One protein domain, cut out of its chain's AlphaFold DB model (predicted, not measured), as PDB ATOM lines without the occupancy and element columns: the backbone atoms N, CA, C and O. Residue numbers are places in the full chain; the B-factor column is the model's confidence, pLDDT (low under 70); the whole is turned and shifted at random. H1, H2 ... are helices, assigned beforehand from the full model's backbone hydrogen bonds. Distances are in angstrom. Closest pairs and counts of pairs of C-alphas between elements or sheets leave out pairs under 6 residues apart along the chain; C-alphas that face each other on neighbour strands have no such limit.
ATOM      1  N   SER A   2      96.239  88.018 113.579       37.84
ATOM      2  CA  SER A   2      95.053  88.430 112.829       37.84
ATOM      3  C   SER A   2      95.147  89.913 112.467       37.84
ATOM      4  O   SER A   2      95.039  90.765 113.347       37.84
ATOM      5  N   HIS A   3      95.331  90.231 111.185       46.66
ATOM      6  CA  HIS A   3      95.174  91.588 110.661       46.66
ATOM      7  C   HIS A   3      93.687  91.971 110.681       46.66
ATOM      8  O   HIS A   3      93.014  91.989 109.653       46.66
ATOM      9  N   VAL A   4      93.136  92.235 111.868       53.03
ATOM     10  CA  VAL A   4      91.788  92.788 111.985       53.03
ATOM     11  C   VAL A   4      91.898  94.272 111.712       53.03
ATOM     12  O   VAL A   4      92.283  95.073 112.565       53.03
ATOM     13  N   ALA A   5      91.561  94.629 110.483       54.69
ATOM     14  CA  ALA A   5      91.284  95.997 110.138       54.69
ATOM     15  C   ALA A   5      90.225  96.564 111.097       54.69
ATOM     16  O   ALA A   5      89.152  95.961 111.164       54.69
ATOM     17  N   PRO A   6      90.463  97.653 111.869       58.62
ATOM     18  CA  PRO A   6      89.407  98.161 112.716       58.62
ATOM     19  C   PRO A   6      88.245  98.559 111.809       58.62
ATOM     20  O   PRO A   6      88.409  99.363 110.893       58.62
ATOM     21  N   SER A   7      87.091  97.932 112.048       54.88
ATOM     22  CA  SER A   7      85.827  98.288 111.416       54.88
ATOM     23  C   SER A   7      85.507  99.715 111.835       54.88
ATOM     24  O   SER A   7      85.111  99.978 112.971       54.88
ATOM     25  N   ILE A   8      85.837 100.648 110.955       60.88
ATOM     26  CA  ILE A   8      85.714 102.081 111.156       60.88
ATOM     27  C   ILE A   8      84.801 102.580 110.054       60.88
ATOM     28  O   ILE A   8      84.952 102.231 108.881       60.88
ATOM     29  N   ARG A   9      83.801 103.362 110.462       58.66
ATOM     30  CA  ARG A   9      82.697 103.791 109.599       58.66
ATOM     31  C   ARG A   9      83.179 104.769 108.525       58.66
ATOM     32  O   ARG A   9      82.561 104.868 107.469       58.66
ATOM     33  N   VAL A  10      84.286 105.471 108.774       57.69
ATOM     34  CA  VAL A  10      84.959 106.338 107.798       57.69
ATOM     35  C   VAL A  10      86.151 105.622 107.154       57.69
ATOM     36  O   VAL A  10      87.197 105.481 107.788       57.69
ATOM     37  N   PRO A  11      86.070 105.219 105.874       58.75
ATOM     38  CA  PRO A  11      87.195 104.582 105.203       58.75
ATOM     39  C   PRO A  11      88.341 105.587 104.998       58.75
ATOM     40  O   PRO A  11      88.332 106.395 104.070       58.75
ATOM     41  N   TRP A  12      89.394 105.505 105.821       64.56
ATOM     42  CA  TRP A  12      90.659 106.233 105.596       64.56
ATOM     43  C   TRP A  12      91.349 105.845 104.285       64.56
ATOM     44  O   TRP A  12      92.241 106.555 103.831       64.56
ATOM     45  N   ARG A  13      90.949 104.729 103.659       59.53
ATOM     46  CA  ARG A  13      91.441 104.324 102.335       59.53
ATOM     47  C   ARG A  13      91.032 105.298 101.229       59.53
ATOM     48  O   ARG A  13      91.753 105.407 100.244       59.53
ATOM     49  N   THR A  14      89.917 106.011 101.384       63.31
ATOM     50  CA  THR A  14      89.381 106.870 100.318       63.31
ATOM     51  C   THR A  14      89.975 108.278 100.361       63.31
ATOM     52  O   THR A  14      90.187 108.897  99.320       63.31
ATOM     53  N   VAL A  15      90.291 108.789 101.557       67.06
ATOM     54  CA  VAL A  15      90.772 110.165 101.750       67.06
ATOM     55  C   VAL A  15      92.177 110.170 102.343       67.06
ATOM     56  O   VAL A  15      92.431 109.649 103.425       67.06
ATOM     57  N   ARG A  16      93.108 110.817 101.635       70.50
ATOM     58  CA  ARG A  16      94.517 110.923 102.034       70.50
ATOM     59  C   ARG A  16      94.670 111.820 103.265       70.50
ATOM     60  O   ARG A  16      94.527 113.041 103.183       70.50
ATOM     61  N   HIS A  17      95.001 111.221 104.403       76.50
ATOM     62  CA  HIS A  17      95.185 111.907 105.680       76.50
ATOM     63  C   HIS A  17      96.586 111.666 106.242       76.50
ATOM     64  O   HIS A  17      97.103 110.560 106.183       76.50
ATOM     65  N   GLY A  18      97.197 112.700 106.830       82.88
ATOM     66  CA  GLY A  18      98.401 112.517 107.647       82.88
ATOM     67  C   GLY A  18      98.066 111.916 109.017       82.88
ATOM     68  O   GLY A  18      96.933 112.042 109.489       82.88
ATOM     69  N   TYR A  19      99.061 111.337 109.699       83.19
ATOM     70  CA  TYR A  19      98.883 110.642 110.988       83.19
ATOM     71  C   TYR A  19      98.122 111.464 112.051       83.19
ATOM     72  O   TYR A  19      97.325 110.918 112.809       83.19
ATOM     73  N   ARG A  20      98.308 112.794 112.077       86.88
ATOM     74  CA  ARG A  20      97.583 113.708 112.980       86.88
ATOM     75  C   ARG A  20      96.075 113.704 112.737       86.88
ATOM     76  O   ARG A  20      95.299 113.755 113.682       86.88
ATOM     77  N   ARG A  21      95.649 113.663 111.473       86.19
ATOM     78  CA  ARG A  21      94.224 113.679 111.125       86.19
ATOM     79  C   ARG A  21      93.578 112.331 111.421       86.19
ATOM     80  O   ARG A  21      92.462 112.311 111.925       86.19
ATOM     81  N   VAL A  22      94.311 111.241 111.199       84.69
ATOM     82  CA  VAL A  22      93.896 109.889 111.597       84.69
ATOM     83  C   VAL A  22      93.696 109.803 113.114       84.69
ATOM     84  O   VAL A  22      92.667 109.306 113.551       84.69
ATOM     85  N   HIS A  23      94.598 110.378 113.921       86.25
ATOM     86  CA  HIS A  23      94.449 110.422 115.389       86.25
ATOM     87  C   HIS A  23      93.134 111.078 115.835       86.25
ATOM     88  O   HIS A  23      92.423 110.539 116.678       86.25
ATOM     89  N   VAL A  24      92.774 112.210 115.224       87.56
ATOM     90  CA  VAL A  24      91.518 112.916 115.529       87.56
ATOM     91  C   VAL A  24      90.293 112.109 115.095       87.56
ATOM     92  O   VAL A  24      89.303 112.085 115.819       87.56
ATOM     93  N   LEU A  25      90.342 111.454 113.931       84.38
ATOM     94  CA  LEU A  25      89.245 110.602 113.458       84.38
ATOM     95  C   LEU A  25      89.017 109.416 114.404       84.38
ATOM     96  O   LEU A  25      87.884 109.179 114.804       84.38
ATOM     97  N   LEU A  26      90.096 108.767 114.852       82.69
ATOM     98  CA  LEU A  26      90.034 107.675 115.825       82.69
ATOM     99  C   LEU A  26      89.414 108.116 117.158       82.69
ATOM    100  O   LEU A  26      88.609 107.388 117.735       82.69
ATOM    101  N   ARG A  27      89.734 109.328 117.626       85.44
ATOM    102  CA  ARG A  27      89.111 109.886 118.836       85.44
ATOM    103  C   ARG A  27      87.628 110.197 118.662       85.44
ATOM    104  O   ARG A  27      86.867 110.027 119.605       85.44
ATOM    105  N   ARG A  28      87.204 110.643 117.475       84.25
ATOM    106  CA  ARG A  28      85.787 110.925 117.182       84.25
ATOM    107  C   ARG A  28      84.928 109.670 117.160       84.25
ATOM    108  O   ARG A  28      83.758 109.736 117.501       84.25
ATOM    109  N   GLU A  29      85.511 108.538 116.793       82.06
ATOM    110  CA  GLU A  29      84.851 107.234 116.864       82.06
ATOM    111  C   GLU A  29      84.887 106.615 118.270       82.06
ATOM    112  O   GLU A  29      84.525 105.455 118.443       82.06
ATOM    113  N   GLY A  30      85.326 107.378 119.279       81.00
ATOM    114  CA  GLY A  30      85.331 106.948 120.674       81.00
ATOM    115  C   GLY A  30      86.501 106.040 121.044       81.00
ATOM    116  O   GLY A  30      86.478 105.428 122.107       81.00
ATOM    117  N   ARG A  31      87.542 105.931 120.205       76.88
ATOM    118  CA  ARG A  31      88.738 105.163 120.567       76.88
ATOM    119  C   ARG A  31      89.758 106.038 121.289       76.88
ATOM    120  O   ARG A  31      90.365 106.941 120.707       76.88
ATOM    121  N   GLU A  32      90.030 105.707 122.545       78.25
ATOM    122  CA  GLU A  32      91.105 106.314 123.332       78.25
ATOM    123  C   GLU A  32      92.474 105.746 122.929       78.25
ATOM    124  O   GLU A  32      93.052 104.867 123.568       78.25
ATOM    125  N   ILE A  33      92.999 106.218 121.797       83.19
ATOM    126  CA  ILE A  33      94.284 105.762 121.258       83.19
ATOM    127  C   ILE A  33      95.372 106.812 121.520       83.19
ATOM    128  O   ILE A  33      95.248 107.994 121.173       83.19
ATOM    129  N   ASN A  34      96.485 106.357 122.103       87.06
ATOM    130  CA  ASN A  34      97.704 107.149 122.261       87.06
ATOM    131  C   ASN A  34      98.332 107.483 120.900       87.06
ATOM    132  O   ASN A  34      98.300 106.683 119.960       87.06
ATOM    133  N   MET A  35      98.985 108.643 120.803       85.00
ATOM    134  CA  MET A  35      99.625 109.101 119.560       85.00
ATOM    135  C   MET A  35     100.627 108.069 119.004       85.00
ATOM    136  O   MET A  35     100.699 107.856 117.795       85.00
ATOM    137  N   ASN A  36     101.343 107.364 119.885       88.06
ATOM    138  CA  ASN A  36     102.306 106.321 119.514       88.06
ATOM    139  C   ASN A  36     101.635 105.120 118.835       88.06
ATOM    140  O   ASN A  36     102.099 104.663 117.793       88.06
ATOM    141  N   LYS A  37     100.491 104.664 119.361       85.81
ATOM    142  CA  LYS A  37      99.701 103.586 118.747       85.81
ATOM    143  C   LYS A  37      99.164 104.007 117.378       85.81
ATOM    144  O   LYS A  37      99.202 103.224 116.438       85.81
ATOM    145  N   THR A  38      98.762 105.271 117.232       87.25
ATOM    146  CA  THR A  38      98.333 105.808 115.929       87.25
ATOM    147  C   THR A  38      99.473 105.824 114.917       87.25
ATOM    148  O   THR A  38      99.258 105.478 113.761       87.25
ATOM    149  N   ARG A  39     100.698 106.173 115.334       85.06
ATOM    150  CA  ARG A  39     101.881 106.087 114.464       85.06
ATOM    151  C   ARG A  39     102.189 104.648 114.047       85.06
ATOM    152  O   ARG A  39     102.549 104.438 112.894       85.06
ATOM    153  N   SER A  40     102.018 103.683 114.953       86.19
ATOM    154  CA  SER A  40     102.202 102.258 114.651       86.19
ATOM    155  C   SER A  40     101.194 101.771 113.611       86.19
ATOM    156  O   SER A  40     101.603 101.266 112.574       86.19
ATOM    157  N   ILE A  41      99.899 102.030 113.832       83.50
ATOM    158  CA  ILE A  41      98.822 101.700 112.881       83.50
ATOM    159  C   ILE A  41      99.079 102.380 111.531       83.50
ATOM    160  O   ILE A  41      99.009 101.748 110.487       83.50
ATOM    161  N   TYR A  42      99.457 103.659 111.535       82.88
ATOM    162  CA  TYR A  42      99.760 104.405 110.313       82.88
ATOM    163  C   TYR A  42     100.920 103.799 109.501       82.88
ATOM    164  O   TYR A  42     100.901 103.872 108.274       82.88
ATOM    165  N   LYS A  43     101.920 103.204 110.170       82.38
ATOM    166  CA  LYS A  43     103.060 102.528 109.529       82.38
ATOM    167  C   LYS A  43     102.696 101.123 109.044       82.38
ATOM    168  O   LYS A  43     103.032 100.773 107.922       82.38
ATOM    169  N   GLU A  44     102.017 100.339 109.876       84.31
ATOM    170  CA  GLU A  44     101.613  98.960 109.569       84.31
ATOM    171  C   GLU A  44     100.649  98.892 108.372       84.31
ATOM    172  O   GLU A  44     100.633  97.920 107.629       84.31
ATOM    173  N   TRP A  45      99.891  99.962 108.147       76.88
ATOM    174  CA  TRP A  45      98.875 100.048 107.101       76.88
ATOM    175  C   TRP A  45      99.339 100.753 105.826       76.88
ATOM    176  O   TRP A  45      98.510 101.044 104.964       76.88
ATOM    177  N   ASP A  46     100.632 101.080 105.740       74.75
ATOM    178  CA  ASP A  46     101.255 101.828 104.640       74.75
ATOM    179  C   ASP A  46     100.448 103.069 104.206       74.75
ATOM    180  O   ASP A  46     100.332 103.430 103.036       74.75
ATOM    181  N   LEU A  47      99.879 103.777 105.187       75.94
ATOM    182  CA  LEU A  47      99.157 105.036 104.971       75.94
ATOM    183  C   LEU A  47     100.119 106.208 104.723       75.94
ATOM    184  O   LEU A  47      99.702 107.368 104.671       75.94
ATOM    185  N   GLN A  48     101.419 105.927 104.595       72.19
ATOM    186  CA  GLN A  48     102.444 106.935 104.420       72.19
ATOM    187  C   GLN A  48     102.257 107.648 103.086       72.19
ATOM    188  O   GLN A  48     102.484 107.120 101.999       72.19
ATOM    189  N   LEU A  49     101.853 108.912 103.184       73.12
ATOM    190  CA  LEU A  49     101.752 109.787 102.034       73.12
ATOM    191  C   LEU A  49     103.138 109.947 101.397       73.12
ATOM    192  O   LEU A  49     103.983 110.690 101.896       73.12
ATOM    193  N   ARG A  50     103.376 109.260 100.278       72.12
ATOM    194  CA  ARG A  50     104.587 109.468  99.489       72.12
ATOM    195  C   ARG A  50     104.564 110.895  98.956       72.12
ATOM    196  O   ARG A  50     103.759 111.229  98.084       72.12
TER     197      ARG A  50
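This is residues 2 to 50 of the 137 residues of an uncharacterized protein of Jannaschia seosinensis (UniProt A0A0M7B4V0). Two short helices, H1 and H2, are packed together at a steep angle, and a long winding stretch without a named element, residues 2 to 18, leads up to them. A short loop joins the two helices, and a short tail follows H2. The printed part has 49 residues with two named helices, in the order H1, H2, and no named strand; the class is all helix, though 20 of the 49 residues, under half, are in named elements. The whole is compact, with a radius of gyration of the C-alphas of 10.2 A, and rounded, with spans of 29 by 23 by 20 A.

Start at Ser 2 and go along residues 2 to 18, whose C-alphas lie 7 to 17 A from the mean of the C-alphas. Next comes H1, residues 19 to 28, and after a short link of 6 residues H2, residues 35 to 44. Look at His 23 and Thr 38: H1 and H2 touch, and the C-alphas of these two residues are their closest, 6.1 A apart. The centres of the helices are 10.8 A apart. Their lines stand at a steep tilt of 66 degrees, and they run opposite ways. In H1 and H2 every O i to N i+4 pair is within hydrogen-bond range.

Find C-alpha 2 at (95.053, 88.430, 112.829), where the printed part begins. Go on to C-alpha 19 at (98.883, 110.642, 110.988); from there H1 runs 14.5 A to C-alpha 28. H2 runs 14.4 A from C-alpha 35 to C-alpha 44 at (101.613, 98.960, 109.569).

The two C-alphas farthest apart, those of Gly 30 and Arg 50, are 28.7 A apart. The printed part has no cut. In the B-factor column you will find low confidence, under 70, at residues 2 to 15; the mean pLDDT of the printed part is 74.7.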